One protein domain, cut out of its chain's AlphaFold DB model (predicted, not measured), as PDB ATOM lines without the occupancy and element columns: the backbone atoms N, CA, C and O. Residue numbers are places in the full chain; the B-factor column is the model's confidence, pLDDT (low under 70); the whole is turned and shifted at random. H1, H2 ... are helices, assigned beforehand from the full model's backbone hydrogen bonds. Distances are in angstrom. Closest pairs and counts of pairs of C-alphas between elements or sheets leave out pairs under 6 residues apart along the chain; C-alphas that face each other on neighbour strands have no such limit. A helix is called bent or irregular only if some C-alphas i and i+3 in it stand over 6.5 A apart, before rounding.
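What this domain is: This is residues 2 to 152 of the 288 residues of an uncharacterized protein of Lactococcus piscium (UniProt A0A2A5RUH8). Two long helices, H1 and H4a, lie side by side and run opposite ways, with the short helices H2 and H3 packed as a small corner at the end of the pair where H4a begins. A long stretch with no named element, residues 2 to 57, loops out to one side of the pair, and residues 142 to 152, of which 142 to 151 belong to H4, stick out as a free arm. The printed part has 151 residues with four named helices in the order H1, H2, H3, H4 and no named strand; the class is all helix. It is only just compact, close to loose, with a radius of gyration of the C-alphas of 17.7 A, and it is elongated, spanning 62 by 33 by 25 A.

How they stand to each other: After residues 2 to 57 comes H1, residues 58 to 80, and a short link leads to H2, residues 88 to 96. H1 and H2 are close but not clearly touching; their closest C-alphas, those of Phe 75 and Thr 88, are 6.9 A apart. H3, residues 98 to 103, touches H2 at a steep tilt of 51 degrees, with the C-alphas of Ala 94 and Ala 101 closest at 4.7 A. H4, residues 109 to 151, was assigned as one helix by its hydrogen bonds but is bent: C-alphas 140 and 143 are 6.6 A apart. Its arms, H4a, residues 109 to 140, and H4b, residues 143 to 151, stand at a steep tilt of 44 degrees. H3 and H4a form a helical hairpin at a shallow tilt of 34 degrees, only just short of steep; H4a touches H3 with residues 109 to 116 alone, and the C-alphas of Ile 99 and Ala 112 are closest at 5.4 A. H4a touches H1 at a shallow tilt of 6 degrees, opposite ways, with the C-alphas of Ala 63 and Ala 130 closest at 5.9 A. The packing is only just mostly aligned, 2 of these 3 touching pairs being at a shallow tilt. H1 and H3 are apart, and H4b touches no helix. In H1, H2, H3 and H4a every O i to N i+4 pair is within hydrogen-bond range; in H4b 3 of 5 are.

Where its parts are: H1 begins at C-alpha 58 (-0.931, -2.566, 10.757) and is 33.7 A long from first to last C-alpha. H2 measures 12.5 A and H3 8.9 A. H4a begins at C-alpha 109 (0.958, 35.773, 15.186) and is 46.3 A long; H4b, 13.5 A long, ends at C-alpha 151 (-0.947, -23.133, -2.165).

The domain as a whole: The C-alphas farthest apart, those of Ser 108 and Gln 151, are 62.7 A apart. Without residues 142 to 152 the body spans 48 by 33 by 25 A. The printed part has no cut; the links from H2 to H3 and from H3 to H4 are tight, and none is long. Mean pLDDT of the printed part is 78.7, with residues 2 to 19 and 26 to 49 under 70.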
ATOM      1  N   SER A   2     -10.718  11.805   9.882       48.94
ATOM      2  CA  SER A   2     -11.533  11.057  10.838       48.94
ATOM      3  C   SER A   2     -10.587  10.359  11.822       48.94
ATOM      4  O   SER A   2     -10.301   9.167  11.751       48.94
ATOM      5  N   MET A   3      -9.958  11.149  12.691       55.28
ATOM      6  CA  MET A   3      -9.017  10.648  13.709       55.28
ATOM      7  C   MET A   3      -9.294  11.232  15.100       55.28
ATOM      8  O   MET A   3      -8.602  10.903  16.063       55.28
ATOM      9  N   LEU A   4     -10.326  12.074  15.213       52.25
ATOM     10  CA  LEU A   4     -10.811  12.632  16.470       52.25
ATOM     11  C   LEU A   4     -11.327  11.471  17.341       52.25
ATOM     12  O   LEU A   4     -12.187  10.727  16.882       52.25
ATOM     13  N   ASN A   5     -10.810  11.327  18.569       51.38
ATOM     14  CA  ASN A   5     -11.189  10.315  19.582       51.38
ATOM     15  C   ASN A   5     -10.479   8.933  19.555       51.38
ATOM     16  O   ASN A   5     -11.028   7.944  20.036       51.38
ATOM     17  N   ARG A   6      -9.239   8.820  19.053       56.44
ATOM     18  CA  ARG A   6      -8.483   7.536  19.073       56.44
ATOM     19  C   ARG A   6      -7.523   7.346  20.254       56.44
ATOM     20  O   ARG A   6      -6.737   6.398  20.257       56.44
ATOM     21  N   THR A   7      -7.552   8.233  21.246       53.75
ATOM     22  CA  THR A   7      -6.764   8.105  22.484       53.75
ATOM     23  C   THR A   7      -7.444   7.234  23.546       53.75
ATOM     24  O   THR A   7      -6.772   6.779  24.471       53.75
ATOM     25  N   ALA A   8      -8.733   6.919  23.380       51.56
ATOM     26  CA  ALA A   8      -9.465   5.966  24.211       51.56
ATOM     27  C   ALA A   8      -9.262   4.497  23.749       51.56
ATOM     28  O   ALA A   8      -9.000   4.261  22.561       51.56
ATOM     29  N   PRO A   9      -9.404   3.493  24.649       49.16
ATOM     30  CA  PRO A   9      -9.445   2.069  24.285       49.16
ATOM     31  C   PRO A   9     -10.457   1.797  23.162       49.16
ATOM     32  O   PRO A   9     -11.487   2.464  23.109       49.16
ATOM     33  N   TYR A  10     -10.191   0.820  22.282       44.34
ATOM     34  CA  TYR A  10     -10.975   0.555  21.058       44.34
ATOM     35  C   TYR A  10     -12.495   0.469  21.299       44.34
ATOM     36  O   TYR A  10     -13.272   0.950  20.482       44.34
ATOM     37  N   GLN A  11     -12.927  -0.058  22.453       42.34
ATOM     38  CA  GLN A  11     -14.348  -0.179  22.809       42.34
ATOM     39  C   GLN A  11     -15.034   1.144  23.212       42.34
ATOM     40  O   GLN A  11     -16.255   1.180  23.324       42.34
ATOM     41  N   ALA A  12     -14.276   2.217  23.453       46.59
ATOM     42  CA  ALA A  12     -14.769   3.530  23.885       46.59
ATOM     43  C   ALA A  12     -14.680   4.605  22.781       46.59
ATOM     44  O   ALA A  12     -14.983   5.777  23.018       46.59
ATOM     45  N   GLN A  13     -14.254   4.223  21.574       52.97
ATOM     46  CA  GLN A  13     -14.174   5.121  20.425       52.97
ATOM     47  C   GLN A  13     -15.576   5.297  19.815       52.97
ATOM     48  O   GLN A  13     -16.268   4.326  19.520       52.97
ATOM     49  N   PHE A  14     -16.022   6.545  19.652       36.75
ATOM     50  CA  PHE A  14     -17.304   6.860  19.008       36.75
ATOM     51  C   PHE A  14     -17.193   6.720  17.480       36.75
ATOM     52  O   PHE A  14     -16.382   7.402  16.858       36.75
ATOM     53  N   GLY A  15     -18.056   5.889  16.883       46.28
ATOM     54  CA  GLY A  15     -18.122   5.649  15.436       46.28
ATOM     55  C   GLY A  15     -17.091   4.632  14.924       46.28
ATOM     56  O   GLY A  15     -15.984   4.526  15.445       46.28
ATOM     57  N   LYS A  16     -17.443   3.866  13.879       47.16
ATOM     58  CA  LYS A  16     -16.490   2.988  13.182       47.16
ATOM     59  C   LYS A  16     -15.668   3.846  12.227       47.16
ATOM     60  O   LYS A  16     -16.146   4.218  11.158       47.16
ATOM     61  N   VAL A  17     -14.456   4.196  12.641       50.41
ATOM     62  CA  VAL A  17     -13.573   5.039  11.843       50.41
ATOM     63  C   VAL A  17     -12.414   4.225  11.297       50.41
ATOM     64  O   VAL A  17     -11.548   3.759  12.037       50.41
ATOM     65  N   ASN A  18     -12.383   4.068   9.980       58.88
ATOM     66  CA  ASN A  18     -11.411   3.204   9.334       58.88
ATOM     67  C   ASN A  18     -10.132   3.978   8.970       58.88
ATOM     68  O   ASN A  18     -10.199   5.160   8.635       58.88
ATOM     69  N   VAL A  19      -8.962   3.340   9.090       60.31
ATOM     70  CA  VAL A  19      -7.702   3.892   8.556       60.31
ATOM     71  C   VAL A  19      -7.536   3.364   7.150       60.31
ATOM     72  O   VAL A  19      -7.711   2.169   6.943       60.31
ATOM     73  N   ILE A  20      -7.208   4.241   6.211       71.38
ATOM     74  CA  ILE A  20      -7.130   3.881   4.799       71.38
ATOM     75  C   ILE A  20      -5.670   3.704   4.417       71.38
ATOM     76  O   ILE A  20      -4.825   4.492   4.847       71.38
ATOM     77  N   VAL A  21      -5.389   2.662   3.641       72.44
ATOM     78  CA  VAL A  21      -4.066   2.428   3.059       72.44
ATOM     79  C   VAL A  21      -3.943   3.319   1.821       72.44
ATOM     80  O   VAL A  21      -4.744   3.158   0.902       72.44
ATOM     81  N   PRO A  22      -3.017   4.295   1.782       73.38
ATOM     82  CA  PRO A  22      -2.924   5.216   0.655       73.38
ATOM     83  C   PRO A  22      -2.078   4.642  -0.485       73.38
ATOM     84  O   PRO A  22      -1.144   3.882  -0.245       73.38
ATOM     85  N   LEU A  23      -2.361   5.001  -1.743       72.31
ATOM     86  CA  LEU A  23      -1.493   4.623  -2.877       72.31
ATOM     87  C   LEU A  23      -0.184   5.416  -2.870       72.31
ATOM     88  O   LEU A  23       0.897   4.857  -3.032       72.31
ATOM     89  N   ASN A  24      -0.292   6.717  -2.629       73.19
ATOM     90  CA  ASN A  24       0.813   7.639  -2.438       73.19
ATOM     91  C   ASN A  24       0.631   8.382  -1.113       73.19
ATOM     92  O   ASN A  24      -0.484   8.725  -0.717       73.19
ATOM     93  N   PHE A  25       1.733   8.653  -0.418       73.31
ATOM     94  CA  PHE A  25       1.672   9.423   0.819       73.31
ATOM     95  C   PHE A  25       1.743  10.916   0.517       73.31
ATOM     96  O   PHE A  25       2.664  11.384  -0.146       73.31
ATOM     97  N   SER A  26       0.788  11.675   1.042       68.88
ATOM     98  CA  SER A  26       0.798  13.137   1.000       68.88
ATOM     99  C   SER A  26       0.286  13.708   2.311       68.88
ATOM    100  O   SER A  26      -0.436  13.062   3.076       68.88
ATOM    101  N   THR A  27       0.682  14.939   2.581       65.50
ATOM    102  CA  THR A  27       0.148  15.724   3.681       65.50
ATOM    103  C   THR A  27      -1.070  16.508   3.206       65.50
ATOM    104  O   THR A  27      -1.167  16.891   2.042       65.50
ATOM    105  N   ILE A  28      -1.960  16.862   4.132       61.41
ATOM    106  CA  ILE A  28      -3.060  17.816   3.891       61.41
ATOM    107  C   ILE A  28      -2.601  19.202   3.388       61.41
ATOM    108  O   ILE A  28      -3.440  20.044   3.081       61.41
ATOM    109  N   PHE A  29      -1.290  19.457   3.338       62.38
ATOM    110  CA  PHE A  29      -0.680  20.717   2.924       62.38
ATOM    111  C   PHE A  29      -0.151  20.695   1.484       62.38
ATOM    112  O   PHE A  29       0.257  21.741   0.984       62.38
ATOM    113  N   ASP A  30      -0.159  19.540   0.808       58.34
ATOM    114  CA  ASP A  30       0.504  19.374  -0.494       58.34
ATOM    115  C   ASP A  30      -0.366  19.785  -1.704       58.34
ATOM    116  O   ASP A  30       0.093  19.715  -2.841       58.34
ATOM    117  N   GLY A  31      -1.598  20.270  -1.479       52.56
ATOM    118  CA  GLY A  31      -2.415  21.068  -2.417       52.56
ATOM    119  C   GLY A  31      -2.867  20.423  -3.742       52.56
ATOM    120  O   GLY A  31      -3.735  20.984  -4.406       52.56
ATOM    121  N   ALA A  32      -2.313  19.274  -4.137       51.19
ATOM    122  CA  ALA A  32      -2.493  18.678  -5.465       51.19
ATOM    123  C   ALA A  32      -3.373  17.411  -5.491       51.19
ATOM    124  O   ALA A  32      -3.818  17.011  -6.565       51.19
ATOM    125  N   THR A  33      -3.655  16.791  -4.343       47.94
ATOM    126  CA  THR A  33      -4.472  15.570  -4.230       47.94
ATOM    127  C   THR A  33      -5.404  15.639  -3.018       47.94
ATOM    128  O   THR A  33      -5.156  16.366  -2.057       47.94
ATOM    129  N   SER A  34      -6.519  14.901  -3.065       49.03
ATOM    130  CA  SER A  34      -7.446  14.772  -1.933       49.03
ATOM    131  C   SER A  34      -6.801  13.940  -0.815       49.03
ATOM    132  O   SER A  34      -7.030  12.735  -0.719       49.03
ATOM    133  N   SER A  35      -5.991  14.572   0.033       55.34
ATOM    134  CA  SER A  35      -5.311  13.930   1.162       55.34
ATOM    135  C   SER A  35      -6.267  13.799   2.353       55.34
ATOM    136  O   SER A  35      -6.600  14.786   3.009       55.34
ATOM    137  N   HIS A  36      -6.750  12.586   2.644       57.84
ATOM    138  CA  HIS A  36      -7.754  12.406   3.702       57.84
ATOM    139  C   HIS A  36      -7.172  12.370   5.120       57.84
ATOM    140  O   HIS A  36      -7.811  12.896   6.032       57.84
ATOM    141  N   ASP A  37      -5.992  11.762   5.286       68.31
ATOM    142  CA  ASP A  37      -5.210  11.707   6.536       68.31
ATOM    143  C   ASP A  37      -3.724  11.376   6.266       68.31
ATOM    144  O   ASP A  37      -2.847  11.927   6.927       68.31
ATOM    145  N   PHE A  38      -3.428  10.511   5.285       69.38
ATOM    146  CA  PHE A  38      -2.053  10.135   4.902       69.38
ATOM    147  C   PHE A  38      -1.786  10.157   3.394       69.38
ATOM    148  O   PHE A  38      -0.654   9.924   2.989       69.38
ATOM    149  N   GLY A  39      -2.799  10.397   2.559       66.25
ATOM    150  CA  GLY A  39      -2.672  10.249   1.115       66.25
ATOM    151  C   GLY A  39      -4.003  10.078   0.397       66.25
ATOM    152  O   GLY A  39      -5.063  10.305   0.994       66.25
ATOM    153  N   GLU A  40      -3.920   9.682  -0.874       62.16
ATOM    154  CA  GLU A  40      -5.075   9.369  -1.716       62.16
ATOM    155  C   GLU A  40      -5.780   8.091  -1.249       62.16
ATOM    156  O   GLU A  40      -5.144   7.121  -0.833       62.16
ATOM    157  N   PHE A  41      -7.110   8.100  -1.309       65.94
ATOM    158  CA  PHE A  41      -7.930   6.951  -0.954       65.94
ATOM    159  C   PHE A  41      -7.733   5.802  -1.935       65.94
ATOM    160  O   PHE A  41      -7.845   5.993  -3.144       65.94
ATOM    161  N   GLN A  42      -7.563   4.593  -1.411       64.31
ATOM    162  CA  GLN A  42      -7.743   3.393  -2.212       64.31
ATOM    163  C   GLN A  42      -9.132   2.795  -1.976       64.31
ATOM    164  O   GLN A  42      -9.654   2.857  -0.860       64.31
ATOM    165  N   ILE A  43      -9.718   2.231  -3.030       64.50
ATOM    166  CA  ILE A  43     -11.047   1.615  -3.040       64.50
ATOM    167  C   ILE A  43     -10.888   0.121  -3.366       64.50
ATOM    168  O   ILE A  43     -10.070  -0.228  -4.215       64.50
ATOM    169  N   ASP A  44     -11.628  -0.742  -2.679       60.50
ATOM    170  CA  ASP A  44     -11.731  -2.177  -2.938       60.50
ATOM    171  C   ASP A  44     -12.683  -2.467  -4.111       60.50
ATOM    172  O   ASP A  44     -13.315  -1.571  -4.680       60.50
ATOM    173  N   ALA A  45     -12.810  -3.731  -4.497       51.66
ATOM    174  CA  ALA A  45     -13.697  -4.148  -5.581       51.66
ATOM    175  C   ALA A  45     -15.189  -3.879  -5.386       51.66
ATOM    176  O   ALA A  45     -15.961  -3.901  -6.344       51.66
ATOM    177  N   HIS A  46     -15.605  -3.649  -4.148       54.88
ATOM    178  CA  HIS A  46     -16.990  -3.415  -3.772       54.88
ATOM    179  C   HIS A  46     -17.312  -1.923  -3.659       54.88
ATOM    180  O   HIS A  46     -18.427  -1.560  -3.281       54.88
ATOM    181  N   GLY A  47     -16.355  -1.051  -3.989       59.66
ATOM    182  CA  GLY A  47     -16.517   0.391  -3.873       59.66
ATOM    183  C   GLY A  47     -16.297   0.923  -2.453       59.66
ATOM    184  O   GLY A  47     -16.590   2.096  -2.207       59.66
ATOM    185  N   ASN A  48     -15.785   0.114  -1.517       68.19
ATOM    186  CA  ASN A  48     -15.462   0.564  -0.161       68.19
ATOM    187  C   ASN A  48     -13.995   0.993  -0.058       68.19
ATOM    188  O   ASN A  48     -13.149   0.478  -0.777       68.19
ATOM    189  N   PRO A  49     -13.631   1.900   0.860       69.44
ATOM    190  CA  PRO A  49     -12.226   2.217   1.091       69.44
ATOM    191  C   PRO A  49     -11.428   0.992   1.559       69.44
ATOM    192  O   PRO A  49     -11.920   0.246   2.403       69.44
ATOM    193  N   LEU A  50     -10.188   0.825   1.089       72.00
ATOM    194  CA  LEU A  50      -9.278  -0.207   1.599       72.00
ATOM    195  C   LEU A  50      -8.814   0.143   3.006       72.00
ATOM    196  O   LEU A  50      -8.232   1.207   3.239       72.00
ATOM    197  N   LEU A  51      -9.080  -0.755   3.951       77.44
ATOM    198  CA  LEU A  51      -8.905  -0.489   5.372       77.44
ATOM    199  C   LEU A  51      -7.706  -1.235   5.932       77.44
ATOM    200  O   LEU A  51      -7.603  -2.450   5.797       77.44
ATOM    201  N   ALA A  52      -6.851  -0.515   6.650       80.50
ATOM    202  CA  ALA A  52      -5.819  -1.143   7.454       80.50
ATOM    203  C   ALA A  52      -6.445  -1.971   8.588       80.50
ATOM    204  O   ALA A  52      -7.429  -1.564   9.219       80.50
ATOM    205  N   SER A  53      -5.829  -3.108   8.882       80.56
ATOM    206  CA  SER A  53      -6.222  -4.051   9.925       80.56
ATOM    207  C   SER A  53      -4.985  -4.549  10.684       80.56
ATOM    208  O   SER A  53      -3.862  -4.123  10.426       80.56
ATOM    209  N   GLU A  54      -5.173  -5.439  11.659       79.25
ATOM    210  CA  GLU A  54      -4.040  -6.083  12.340       79.25
ATOM    211  C   GLU A  54      -3.239  -7.003  11.407       79.25
ATOM    212  O   GLU A  54      -2.066  -7.262  11.663       79.25
ATOM    213  N   THR A  55      -3.862  -7.471  10.324       79.25
ATOM    214  CA  THR A  55      -3.282  -8.420   9.368       79.25
ATOM    215  C   THR A  55      -2.970  -7.797   8.009       79.25
ATOM    216  O   THR A  55      -2.407  -8.477   7.159       79.25
ATOM    217  N   PHE A  56      -3.310  -6.523   7.799       80.38
ATOM    218  CA  PHE A  56      -3.105  -5.802   6.544       80.38
ATOM    219  C   PHE A  56      -2.714  -4.347   6.831       80.38
ATOM    220  O   PHE A  56      -3.529  -3.570   7.331       80.38
ATOM    221  N   HIS A  57      -1.462  -3.980   6.551       86.44
ATOM    222  CA  HIS A  57      -0.897  -2.654   6.843       86.44
ATOM    223  C   HIS A  57      -1.092  -2.152   8.305       86.44
ATOM    224  O   HIS A  57      -1.544  -1.020   8.534       86.44
ATOM    225  N   PRO A  58      -0.755  -2.946   9.345       87.81
ATOM    226  CA  PRO A  58      -0.931  -2.566  10.757       87.81
ATOM    227  C   PRO A  58      -0.131  -1.316  11.173       87.81
ATOM    228  O   PRO A  58      -0.471  -0.617  12.140       87.81
ATOM    229  N   GLU A  59       0.930  -0.984  10.446       89.69
ATOM    230  CA  GLU A  59       1.691   0.249  10.604       89.69
ATOM    231  C   GLU A  59       0.831   1.499  10.359       89.69
ATOM    232  O   GLU A  59       1.019   2.506  11.051       89.69
ATOM    233  N   MET A  60      -0.184   1.424   9.490       87.56
ATOM    234  CA  MET A  60      -1.132   2.520   9.265       87.56
ATOM    235  C   MET A  60      -2.019   2.759  10.487       87.56
ATOM    236  O   MET A  60      -2.278   3.908  10.854       87.56
ATOM    237  N   LEU A  61      -2.422   1.700  11.202       84.50
ATOM    238  CA  LEU A  61      -3.137   1.846  12.478       84.50
ATOM    239  C   LEU A  61      -2.275   2.587  13.506       84.50
ATOM    240  O   LEU A  61      -2.765   3.436  14.256       84.50
ATOM    241  N   THR A  62      -0.974   2.299  13.524       87.69
ATOM    242  CA  THR A  62      -0.015   2.984  14.395       87.69
ATOM    243  C   THR A  62       0.150   4.452  14.006       87.69
ATOM    244  O   THR A  62       0.101   5.315  14.888       87.69
ATOM    245  N   ALA A  63       0.278   4.754  12.712       87.19
ATOM    246  CA  ALA A  63       0.325   6.123  12.204       87.19
ATOM    247  C   ALA A  63      -0.947   6.904  12.579       87.19
ATOM    248  O   ALA A  63      -0.859   8.008  13.117       87.19
ATOM    249  N   GLY A  64      -2.128   6.297  12.415       81.75
ATOM    250  CA  GLY A  64      -3.410   6.891  12.804       81.75
ATOM    251  C   GLY A  64      -3.488   7.235  14.295       81.75
ATOM    252  O   GLY A  64      -3.925   8.326  14.659       81.75
ATOM    253  N   ARG A  65      -2.990   6.358  15.180       83.31
ATOM    254  CA  ARG A  65      -2.896   6.653  16.626       83.31
ATOM    255  C   ARG A  65      -1.936   7.809  16.922       83.31
ATOM    256  O   ARG A  65      -2.222   8.619  17.802       83.31
ATOM    257  N   LYS A  66      -0.800   7.895  16.219       89.25
ATOM    258  CA  LYS A  66       0.151   9.012  16.363       89.25
ATOM    259  C   LYS A  66      -0.475  10.335  15.925       89.25
ATOM    260  O   LYS A  66      -0.356  11.319  16.652       89.25
ATOM    261  N   LEU A  67      -1.188  10.340  14.798       87.62
ATOM    262  CA  LEU A  67      -1.903  11.514  14.301       87.62
ATOM    263  C   LEU A  67      -2.990  11.970  15.281       87.62
ATOM    264  O   LEU A  67      -3.065  13.152  15.599       87.62
ATOM    265  N   ALA A  68      -3.772  11.045  15.839       82.88
ATOM    266  CA  ALA A  68      -4.774  11.383  16.849       82.88
ATOM    267  C   ALA A  68      -4.155  12.038  18.097       82.88
ATOM    268  O   ALA A  68      -4.631  13.073  18.551       82.88
ATOM    269  N   LYS A  69      -3.038  11.498  18.608       88.50
ATOM    270  CA  LYS A  69      -2.302  12.107  19.732       88.50
ATOM    271  C   LYS A  69      -1.759  13.498  19.393       88.50
ATOM    272  O   LYS A  69      -1.782  14.390  20.242       88.50
ATOM    273  N   LEU A  70      -1.262  13.681  18.169       91.56
ATOM    274  CA  LEU A  70      -0.806  14.981  17.683       91.56
ATOM    275  C   LEU A  70      -1.961  15.991  17.642       91.56
ATOM    276  O   LEU A  70      -1.789  17.119  18.105       91.56
ATOM    277  N   LEU A  71      -3.134  15.590  17.146       87.44
ATOM    278  CA  LEU A  71      -4.334  16.428  17.125       87.44
ATOM    279  C   LEU A  71      -4.774  16.812  18.542       87.44
ATOM    280  O   LEU A  71      -4.930  17.999  18.811       87.44
ATOM    281  N   ASP A  72      -4.862  15.856  19.468       87.00
ATOM    282  CA  ASP A  72      -5.228  16.121  20.868       87.00
ATOM    283  C   ASP A  72      -4.252  17.103  21.541       87.00
ATOM    284  O   ASP A  72      -4.657  18.057  22.214       87.00
ATOM    285  N   THR A  73      -2.949  16.921  21.302       91.81
ATOM    286  CA  THR A  73      -1.905  17.834  21.794       91.81
ATOM    287  C   THR A  73      -2.065  19.229  21.192       91.81
ATOM    288  O   THR A  73      -1.936  20.234  21.889       91.81
ATOM    289  N   THR A  74      -2.379  19.306  19.899       91.62
ATOM    290  CA  THR A  74      -2.542  20.572  19.176       91.62
ATOM    291  C   THR A  74      -3.782  21.322  19.649       91.62
ATOM    292  O   THR A  74      -3.694  22.512  19.941       91.62
ATOM    293  N   PHE A  75      -4.914  20.640  19.834       89.69
ATOM    294  CA  PHE A  75      -6.119  21.248  20.400       89.69
ATOM    295  C   PHE A  75      -5.896  21.747  21.827       89.69
ATOM    296  O   PHE A  75      -6.374  22.826  22.174       89.69
ATOM    297  N   SER A  76      -5.116  21.016  22.627       89.50
ATOM    298  CA  SER A  76      -4.742  21.451  23.975       89.50
ATOM    299  C   SER A  76      -3.900  22.733  23.944       89.50
ATOM    300  O   SER A  76      -4.177  23.663  24.700       89.50
ATOM    301  N   LYS A  77      -2.921  22.828  23.029       91.19
ATOM    302  CA  LYS A  77      -2.129  24.055  22.812       91.19
ATOM    303  C   LYS A  77      -3.010  25.230  22.388       91.19
ATOM    304  O   LYS A  77      -2.877  26.311  22.952       91.19
ATOM    305  N   VAL A  78      -3.942  25.007  21.459       89.31
ATOM    306  CA  VAL A  78      -4.909  26.027  21.019       89.31
ATOM    307  C   VAL A  78      -5.783  26.498  22.180       89.31
ATOM    308  O   VAL A  78      -5.893  27.702  22.393       89.31
ATOM    309  N   GLY A  79      -6.333  25.593  22.992       86.88
ATOM    310  CA  GLY A  79      -7.094  25.971  24.189       86.88
ATOM    311  C   GLY A  79      -6.270  26.758  25.220       86.88
ATOM    312  O   GLY A  79      -6.810  27.605  25.931       86.88
ATOM    313  N   GLY A  80      -4.954  26.526  25.269       86.88
ATOM    314  CA  GLY A  80      -4.004  27.262  26.109       86.88
ATOM    315  C   GLY A  80      -3.766  28.721  25.696       86.88
ATOM    316  O   GLY A  80      -3.329  29.503  26.533       86.88
ATOM    317  N   THR A  81      -4.108  29.111  24.462       87.56
ATOM    318  CA  THR A  81      -3.997  30.506  23.964       87.56
ATOM    319  C   THR A  81      -5.104  31.436  24.487       87.56
ATOM    320  O   THR A  81      -5.161  32.612  24.149       87.56
ATOM    321  N   GLY A  82      -6.035  30.917  25.297       80.81
ATOM    322  CA  GLY A  82      -7.201  31.668  25.780       80.81
ATOM    323  C   GLY A  82      -8.410  31.619  24.840       80.81
ATOM    324  O   GLY A  82      -9.502  32.030  25.238       80.81
ATOM    325  N   ILE A  83      -8.258  31.041  23.645       80.81
ATOM    326  CA  ILE A  83      -9.361  30.733  22.730       80.81
ATOM    327  C   ILE A  83     -10.209  29.597  23.315       80.81
ATOM    328  O   ILE A  83      -9.724  28.491  23.556       80.81
ATOM    329  N   LYS A  84     -11.502  29.857  23.534       79.56
ATOM    330  CA  LYS A  84     -12.465  28.893  24.090       79.56
ATOM    331  C   LYS A  84     -13.679  28.742  23.183       79.56
ATOM    332  O   LYS A  84     -14.051  29.667  22.472       79.56
ATOM    333  N   GLY A  85     -14.316  27.572  23.235       79.62
ATOM    334  CA  GLY A  85     -15.567  27.306  22.515       79.62
ATOM    335  C   GLY A  85     -15.417  27.082  21.007       79.62
ATOM    336  O   GLY A  85     -16.421  26.916  20.324       79.62
ATOM    337  N   VAL A  86     -14.190  27.038  20.481       82.00
ATOM    338  CA  VAL A  86     -13.942  26.703  19.074       82.00
ATOM    339  C   VAL A  86     -14.013  25.189  18.899       82.00
ATOM    340  O   VAL A  86     -13.305  24.439  19.569       82.00
ATOM    341  N   ALA A  87     -14.877  24.733  17.993       84.75
ATOM    342  CA  ALA A  87     -15.000  23.318  17.667       84.75
ATOM    343  C   ALA A  87     -13.693  22.773  17.061       84.75
ATOM    344  O   ALA A  87     -13.050  23.435  16.245       84.75
ATOM    345  N   THR A  88     -13.327  21.533  17.391       81.25
ATOM    346  CA  THR A  88     -12.098  20.880  16.893       81.25
ATOM    347  C   THR A  88     -12.028  20.828  15.367       81.25
ATOM    348  O   THR A  88     -10.955  21.019  14.800       81.25
ATOM    349  N   GLY A  89     -13.167  20.660  14.687       79.25
ATOM    350  CA  GLY A  89     -13.245  20.724  13.223       79.25
ATOM    351  C   GLY A  89     -12.858  22.090  12.641       79.25
ATOM    352  O   GLY A  89     -12.233  22.149  11.588       79.25
ATOM    353  N   VAL A  90     -13.154  23.186  13.349       83.56
ATOM    354  CA  VAL A  90     -12.768  24.548  12.940       83.56
ATOM    355  C   VAL A  90     -11.270  24.766  13.144       83.56
ATOM    356  O   VAL A  90     -10.608  25.313  12.267       83.56
ATOM    357  N   ILE A  91     -10.713  24.277  14.257       86.19
ATOM    358  CA  ILE A  91      -9.262  24.322  14.500       86.19
ATOM    359  C   ILE A  91      -8.521  23.533  13.417       86.19
ATOM    360  O   ILE A  91      -7.501  23.985  12.907       86.19
ATOM    361  N   LEU A  92      -9.050  22.372  13.034       83.94
ATOM    362  CA  LEU A  92      -8.454  21.538  12.000       83.94
ATOM    363  C   LEU A  92      -8.458  22.218  10.626       83.94
ATOM    364  O   LEU A  92      -7.433  22.228   9.950       83.94
ATOM    365  N   ALA A  93      -9.576  22.841  10.247       82.94
ATOM    366  CA  ALA A  93      -9.653  23.638   9.025       82.94
ATOM    367  C   ALA A  93      -8.664  24.817   9.050       82.94
ATOM    368  O   ALA A  93      -8.020  25.108   8.044       82.94
ATOM    369  N   ALA A  94      -8.494  25.462  10.208       88.25
ATOM    370  CA  ALA A  94      -7.528  26.540  10.374       88.25
ATOM    371  C   ALA A  94      -6.075  26.056  10.273       88.25
ATOM    372  O   ALA A  94      -5.262  26.729   9.649       88.25
ATOM    373  N   LEU A  95      -5.746  24.873  10.809       87.75
ATOM    374  CA  LEU A  95      -4.429  24.260  10.614       87.75
ATOM    375  C   LEU A  95      -4.147  24.062   9.121       87.75
ATOM    376  O   LEU A  95      -3.098  24.497   8.657       87.75
ATOM    377  N   SER A  96      -5.094  23.494   8.364       83.06
ATOM    378  CA  SER A  96      -4.989  23.336   6.903       83.06
ATOM    379  C   SER A  96      -4.854  24.669   6.157       83.06
ATOM    380  O   SER A  96      -4.141  24.740   5.162       83.06
ATOM    381  N   GLY A  97      -5.505  25.729   6.644       84.62
ATOM    382  CA  GLY A  97      -5.415  27.087   6.092       84.62
ATOM    383  C   GLY A  97      -4.146  27.860   6.478       84.62
ATOM    384  O   GLY A  97      -3.974  29.006   6.057       84.62
ATOM    385  N   GLY A  98      -3.256  27.263   7.273       88.00
ATOM    386  CA  GLY A  98      -1.984  27.857   7.670       88.00
ATOM    387  C   GLY A  98      -2.077  28.891   8.795       88.00
ATOM    388  O   GLY A  98      -3.109  29.092   9.435       88.00
ATOM    389  N   ILE A  99      -0.962  29.591   9.028       91.88
ATOM    390  CA  ILE A  99      -0.813  30.571  10.122       91.88
ATOM    391  C   ILE A  99      -1.908  31.649  10.069       91.88
ATOM    392  O   ILE A  99      -2.464  32.014  11.102       91.88
ATOM    393  N   GLY A 100      -2.257  32.137   8.872       92.25
ATOM    394  CA  GLY A 100      -3.297  33.154   8.687       92.25
ATOM    395  C   GLY A 100      -4.673  32.708   9.179       92.25
ATOM    396  O   GLY A 100      -5.355  33.462   9.872       92.25
ATOM    397  N   ALA A 101      -5.058  31.466   8.884       91.69
ATOM    398  CA  ALA A 101      -6.337  30.923   9.319       91.69
ATOM    399  C   ALA A 101      -6.372  30.659  10.834       91.69
ATOM    400  O   ALA A 101      -7.408  30.864  11.461       91.69
ATOM    401  N   LEU A 102      -5.243  30.290  11.449       92.31
ATOM    402  CA  LEU A 102      -5.125  30.204  12.910       92.31
ATOM    403  C   LEU A 102      -5.236  31.578  13.588       92.31
ATOM    404  O   LEU A 102      -5.932  31.708  14.593       92.31
ATOM    405  N   MET A 103      -4.617  32.619  13.024       93.44
ATOM    406  CA  MET A 103      -4.782  33.993  13.522       93.44
ATOM    407  C   MET A 103      -6.236  34.469  13.421       93.44
ATOM    408  O   MET A 103      -6.711  35.165  14.313       93.44
ATOM    409  N   ALA A 104      -6.976  34.045  12.390       92.94
ATOM    410  CA  ALA A 104      -8.399  34.356  12.250       92.94
ATOM    411  C   ALA A 104      -9.273  33.750  13.369       92.94
ATOM    412  O   ALA A 104     -10.398  34.203  13.574       92.94
ATOM    413  N   LEU A 105      -8.755  32.778  14.133       90.75
ATOM    414  CA  LEU A 105      -9.404  32.262  15.345       90.75
ATOM    415  C   LEU A 105      -9.176  33.148  16.583       90.75
ATOM    416  O   LEU A 105      -9.709  32.844  17.647       90.75
ATOM    417  N   GLY A 106      -8.401  34.230  16.459       90.00
ATOM    418  CA  GLY A 106      -8.066  35.148  17.549       90.00
ATOM    419  C   GLY A 106      -6.699  34.903  18.194       90.00
ATOM    420  O   GLY A 106      -6.435  35.463  19.254       90.00
ATOM    421  N   MET A 107      -5.834  34.081  17.585       92.69
ATOM    422  CA  MET A 107      -4.466  33.846  18.074       92.69
ATOM    423  C   MET A 107      -3.552  35.019  17.732       92.69
ATOM    424  O   MET A 107      -3.682  35.625  16.665       92.69
ATOM    425  N   SER A 108      -2.547  35.276  18.572       94.56
ATOM    426  CA  SER A 108      -1.435  36.130  18.158       94.56
ATOM    427  C   SER A 108      -0.623  35.469  17.036       94.56
ATOM    428  O   SER A 108      -0.590  34.243  16.894       94.56
ATOM    429  N   ALA A 109       0.097  36.279  16.256       94.44
ATOM    430  CA  ALA A 109       0.958  35.773  15.186       94.44
ATOM    431  C   ALA A 109       2.033  34.795  15.696       94.44
ATOM    432  O   ALA A 109       2.367  33.832  15.009       94.44
ATOM    433  N   LEU A 110       2.557  35.023  16.907       94.44
ATOM    434  CA  LEU A 110       3.585  34.171  17.505       94.44
ATOM    435  C   LEU A 110       3.020  32.801  17.904       94.44
ATOM    436  O   LEU A 110       3.630  31.779  17.597       94.44
ATOM    437  N   GLU A 111       1.843  32.774  18.533       94.44
ATOM    438  CA  GLU A 111       1.159  31.531  18.915       94.44
ATOM    439  C   GLU A 111       0.734  30.728  17.686       94.44
ATOM    440  O   GLU A 111       1.023  29.534  17.600       94.44
ATOM    441  N   ALA A 112       0.102  31.388  16.710       94.38
ATOM    442  CA  ALA A 112      -0.332  30.757  15.468       94.38
ATOM    443  C   ALA A 112       0.851  30.132  14.718       94.38
ATOM    444  O   ALA A 112       0.760  28.990  14.261       94.38
ATOM    445  N   LYS A 113       1.979  30.851  14.633       95.56
ATOM    446  CA  LYS A 113       3.205  30.343  14.014       95.56
ATOM    447  C   LYS A 113       3.745  29.119  14.753       95.56
ATOM    448  O   LYS A 113       3.974  28.097  14.115       95.56
ATOM    449  N   ALA A 114       3.904  29.201  16.074       95.56
ATOM    450  CA  ALA A 114       4.451  28.103  16.870       95.56
ATOM    451  C   ALA A 114       3.591  26.832  16.774       95.56
ATOM    452  O   ALA A 114       4.111  25.744  16.541       95.56
ATOM    453  N   ILE A 115       2.265  26.967  16.892       94.62
ATOM    454  CA  ILE A 115       1.328  25.838  16.794       94.62
ATOM    455  C   ILE A 115       1.363  25.220  15.394       94.62
ATOM    456  O   ILE A 115       1.423  23.995  15.269       94.62
ATOM    457  N   TYR A 116       1.345  26.052  14.349       93.88
ATOM    458  CA  TYR A 116       1.391  25.580  12.969       93.88
ATOM    459  C   TYR A 116       2.695  24.845  12.654       93.88
ATOM    460  O   TYR A 116       2.656  23.745  12.108       93.88
ATOM    461  N   GLU A 117       3.845  25.425  12.999       94.19
ATOM    462  CA  GLU A 117       5.156  24.833  12.715       94.19
ATOM    463  C   GLU A 117       5.351  23.510  13.466       94.19
ATOM    464  O   GLU A 117       5.771  22.524  12.855       94.19
ATOM    465  N   ASP A 118       4.971  23.454  14.747       94.94
ATOM    466  CA  ASP A 118       5.007  22.226  15.546       94.94
ATOM    467  C   ASP A 118       4.125  21.129  14.940       94.94
ATOM    468  O   ASP A 118       4.576  19.992  14.764       94.94
ATOM    469  N   PHE A 119       2.871  21.463  14.609       93.44
ATOM    470  CA  PHE A 119       1.932  20.514  14.016       93.44
ATOM    471  C   PHE A 119       2.435  20.019  12.661       93.44
ATOM    472  O   PHE A 119       2.527  18.813  12.444       93.44
ATOM    473  N   ASN A 120       2.809  20.936  11.768       90.94
ATOM    474  CA  ASN A 120       3.267  20.617  10.420       90.94
ATOM    475  C   ASN A 120       4.520  19.733  10.449       90.94
ATOM    476  O   ASN A 120       4.585  18.725   9.745       90.94
ATOM    477  N   LYS A 121       5.498  20.056  11.305       93.56
ATOM    478  CA  LYS A 121       6.718  19.253  11.468       93.56
ATOM    479  C   LYS A 121       6.406  17.850  11.985       93.56
ATOM    480  O   LYS A 121       6.881  16.871  11.411       93.56
ATOM    481  N   ALA A 122       5.614  17.743  13.051       93.56
ATOM    482  CA  ALA A 122       5.265  16.452  13.633       93.56
ATOM    483  C   ALA A 122       4.429  15.601  12.666       93.56
ATOM    484  O   ALA A 122       4.691  14.411  12.512       93.56
ATOM    485  N   TYR A 123       3.467  16.211  11.974       90.25
ATOM    486  CA  TYR A 123       2.620  15.528  11.006       90.25
ATOM    487  C   TYR A 123       3.423  15.010   9.809       90.25
ATOM    488  O   TYR A 123       3.314  13.831   9.478       90.25
ATOM    489  N   LYS A 124       4.309  15.835   9.234       89.88
ATOM    490  CA  LYS A 124       5.254  15.398   8.192       89.88
ATOM    491  C   LYS A 124       6.111  14.221   8.651       89.88
ATOM    492  O   LYS A 124       6.303  13.281   7.889       89.88
ATOM    493  N   GLY A 125       6.575  14.240   9.901       92.94
ATOM    494  CA  GLY A 125       7.310  13.121  10.494       92.94
ATOM    495  C   GLY A 125       6.486  11.831  10.564       92.94
ATOM    496  O   GLY A 125       6.986  10.771  10.200       92.94
ATOM    497  N   ILE A 126       5.215  11.916  10.973       91.31
ATOM    498  CA  ILE A 126       4.308  10.755  11.011       91.31
ATOM    499  C   ILE A 126       4.081  10.200   9.602       91.31
ATOM    500  O   ILE A 126       4.153   8.989   9.420       91.31
ATOM    501  N   VAL A 127       3.824  11.063   8.615       88.62
ATOM    502  CA  VAL A 127       3.611  10.663   7.214       88.62
ATOM    503  C   VAL A 127       4.865   9.993   6.643       88.62
ATOM    504  O   VAL A 127       4.760   8.936   6.026       88.62
ATOM    505  N   ALA A 128       6.051  10.556   6.891       90.00
ATOM    506  CA  ALA A 128       7.318   9.983   6.440       90.00
ATOM    507  C   ALA A 128       7.588   8.604   7.068       90.00
ATOM    508  O   ALA A 128       7.931   7.661   6.357       90.00
ATOM    509  N   GLU A 129       7.377   8.460   8.380       92.44
ATOM    510  CA  GLU A 129       7.518   7.171   9.067       92.44
ATOM    511  C   GLU A 129       6.495   6.143   8.559       92.44
ATOM    512  O   GLU A 129       6.827   4.974   8.371       92.44
ATOM    513  N   ALA A 130       5.251   6.570   8.327       90.69
ATOM    514  CA  ALA A 130       4.195   5.718   7.796       90.69
ATOM    515  C   ALA A 130       4.558   5.199   6.398       90.69
ATOM    516  O   ALA A 130       4.481   3.994   6.161       90.69
ATOM    517  N   LYS A 131       5.039   6.080   5.511       90.25
ATOM    518  CA  LYS A 131       5.529   5.712   4.178       90.25
ATOM    519  C   LYS A 131       6.680   4.711   4.248       90.25
ATOM    520  O   LYS A 131       6.658   3.710   3.537       90.25
ATOM    521  N   GLN A 132       7.663   4.958   5.115       91.31
ATOM    522  CA  GLN A 132       8.796   4.049   5.294       91.31
ATOM    523  C   GLN A 132       8.319   2.650   5.705       91.31
ATOM    524  O   GLN A 132       8.674   1.663   5.067       91.31
ATOM    525  N   LYS A 133       7.465   2.565   6.729       93.19
ATOM    526  CA  LYS A 133       6.963   1.279   7.223       93.19
ATOM    527  C   LYS A 133       6.057   0.564   6.225       93.19
ATOM    528  O   LYS A 133       6.101  -0.657   6.159       93.19
ATOM    529  N   ALA A 134       5.271   1.298   5.435       90.81
ATOM    530  CA  ALA A 134       4.485   0.715   4.350       90.81
ATOM    531  C   ALA A 134       5.389   0.120   3.256       90.81
ATOM    532  O   ALA A 134       5.112  -0.959   2.740       90.81
ATOM    533  N   SER A 135       6.511   0.776   2.938       90.06
ATOM    534  CA  SER A 135       7.507   0.217   2.016       90.06
ATOM    535  C   SER A 135       8.159  -1.053   2.579       90.06
ATOM    536  O   SER A 135       8.228  -2.060   1.880       90.06
ATOM    537  N   GLU A 136       8.558  -1.052   3.854       92.62
ATOM    538  CA  GLU A 136       9.093  -2.242   4.539       92.62
ATOM    539  C   GLU A 136       8.068  -3.396   4.566       92.62
ATOM    540  O   GLU A 136       8.410  -4.562   4.335       92.62
ATOM    541  N   TRP A 137       6.788  -3.079   4.789       92.31
ATOM    542  CA  TRP A 137       5.688  -4.038   4.694       92.31
ATOM    543  C   TRP A 137       5.597  -4.652   3.292       92.31
ATOM    544  O   TRP A 137       5.610  -5.876   3.163       92.31
ATOM    545  N   ASN A 138       5.588  -3.835   2.237       90.62
ATOM    546  CA  ASN A 138       5.508  -4.331   0.861       90.62
ATOM    547  C   ASN A 138       6.703  -5.214   0.494       90.62
ATOM    548  O   ASN A 138       6.517  -6.310  -0.033       90.62
ATOM    549  N   GLN A 139       7.922  -4.786   0.829       89.44
ATOM    550  CA  GLN A 139       9.140  -5.552   0.555       89.44
ATOM    551  C   GLN A 139       9.114  -6.944   1.202       89.44
ATOM    552  O   GLN A 139       9.611  -7.909   0.621       89.44
ATOM    553  N   THR A 140       8.518  -7.060   2.390       90.81
ATOM    554  CA  THR A 140       8.416  -8.332   3.118       90.81
ATOM    555  C   THR A 140       7.247  -9.201   2.651       90.81
ATOM    556  O   THR A 140       7.402 -10.420   2.563       90.81
ATOM    557  N   HIS A 141       6.102  -8.607   2.306       89.19
ATOM    558  CA  HIS A 141       4.869  -9.346   2.015       89.19
ATOM    559  C   HIS A 141       4.682  -9.688   0.534       89.19
ATOM    560  O   HIS A 141       4.086 -10.719   0.232       89.19
ATOM    561  N   ILE A 142       5.238  -8.916  -0.410       89.81
ATOM    562  CA  ILE A 142       5.157  -9.239  -1.849       89.81
ATOM    563  C   ILE A 142       5.666 -10.669  -2.146       89.81
ATOM    564  O   ILE A 142       4.943 -11.428  -2.803       89.81
ATOM    565  N   PRO A 143       6.848 -11.102  -1.657       89.06
ATOM    566  CA  PRO A 143       7.310 -12.477  -1.862       89.06
ATOM    567  C   PRO A 143       6.445 -13.521  -1.136       89.06
ATOM    568  O   PRO A 143       6.231 -14.619  -1.657       89.06
ATOM    569  N   ASP A 144       5.934 -13.196   0.057       90.44
ATOM    570  CA  ASP A 144       5.055 -14.077   0.837       90.44
ATOM    571  C   ASP A 144       3.736 -14.348   0.103       90.44
ATOM    572  O   ASP A 144       3.349 -15.507  -0.077       90.44
ATOM    573  N   TYR A 145       3.094 -13.303  -0.426       87.19
ATOM    574  CA  TYR A 145       1.880 -13.432  -1.222       87.19
ATOM    575  C   TYR A 145       2.088 -14.357  -2.417       87.19
ATOM    576  O   TYR A 145       1.298 -15.278  -2.630       87.19
ATOM    577  N   GLN A 146       3.189 -14.196  -3.158       81.88
ATOM    578  CA  GLN A 146       3.509 -15.084  -4.279       81.88
ATOM    579  C   GLN A 146       3.602 -16.557  -3.854       81.88
ATOM    580  O   GLN A 146       3.136 -17.437  -4.583       81.88
ATOM    581  N   ASN A 147       4.164 -16.840  -2.676       88.06
ATOM    582  CA  ASN A 147       4.257 -18.197  -2.140       88.06
ATOM    583  C   ASN A 147       2.892 -18.736  -1.688       88.06
ATOM    584  O   ASN A 147       2.527 -19.855  -2.059       88.06
ATOM    585  N   ARG A 148       2.106 -17.942  -0.954       88.69
ATOM    586  CA  ARG A 148       0.770 -18.326  -0.466       88.69
ATOM    587  C   ARG A 148      -0.217 -18.556  -1.609       88.69
ATOM    588  O   ARG A 148      -0.959 -19.535  -1.580       88.69
ATOM    589  N   ILE A 149      -0.163 -17.752  -2.674       87.75
ATOM    590  CA  ILE A 149      -0.999 -17.917  -3.880       87.75
ATOM    591  C   ILE A 149      -0.793 -19.287  -4.545       87.75
ATOM    592  O   ILE A 149      -1.730 -19.826  -5.142       87.75
ATOM    593  N   ARG A 150       0.415 -19.869  -4.470       86.31
ATOM    594  CA  ARG A 150       0.700 -21.200  -5.046       86.31
ATOM    595  C   ARG A 150      -0.046 -22.317  -4.322       86.31
ATOM    596  O   ARG A 150      -0.371 -23.316  -4.954       86.31
ATOM    597  N   GLN A 151      -0.296 -22.144  -3.026       88.81
ATOM    598  CA  GLN A 151      -0.947 -23.133  -2.165       88.81
ATOM    599  C   GLN A 151      -2.444 -22.847  -1.972       88.81
ATOM    600  O   GLN A 151      -3.203 -23.749  -1.631       88.81
ATOM    601  N   ALA A 152      -2.875 -21.608  -2.215       87.62
ATOM    602  CA  ALA A 152      -4.263 -21.193  -2.095       87.62
ATOM    603  C   ALA A 152      -5.138 -21.678  -3.264       87.62
ATOM    604  O   ALA A 152      -4.686 -21.880  -4.398       87.62
TER     605      ALA A 152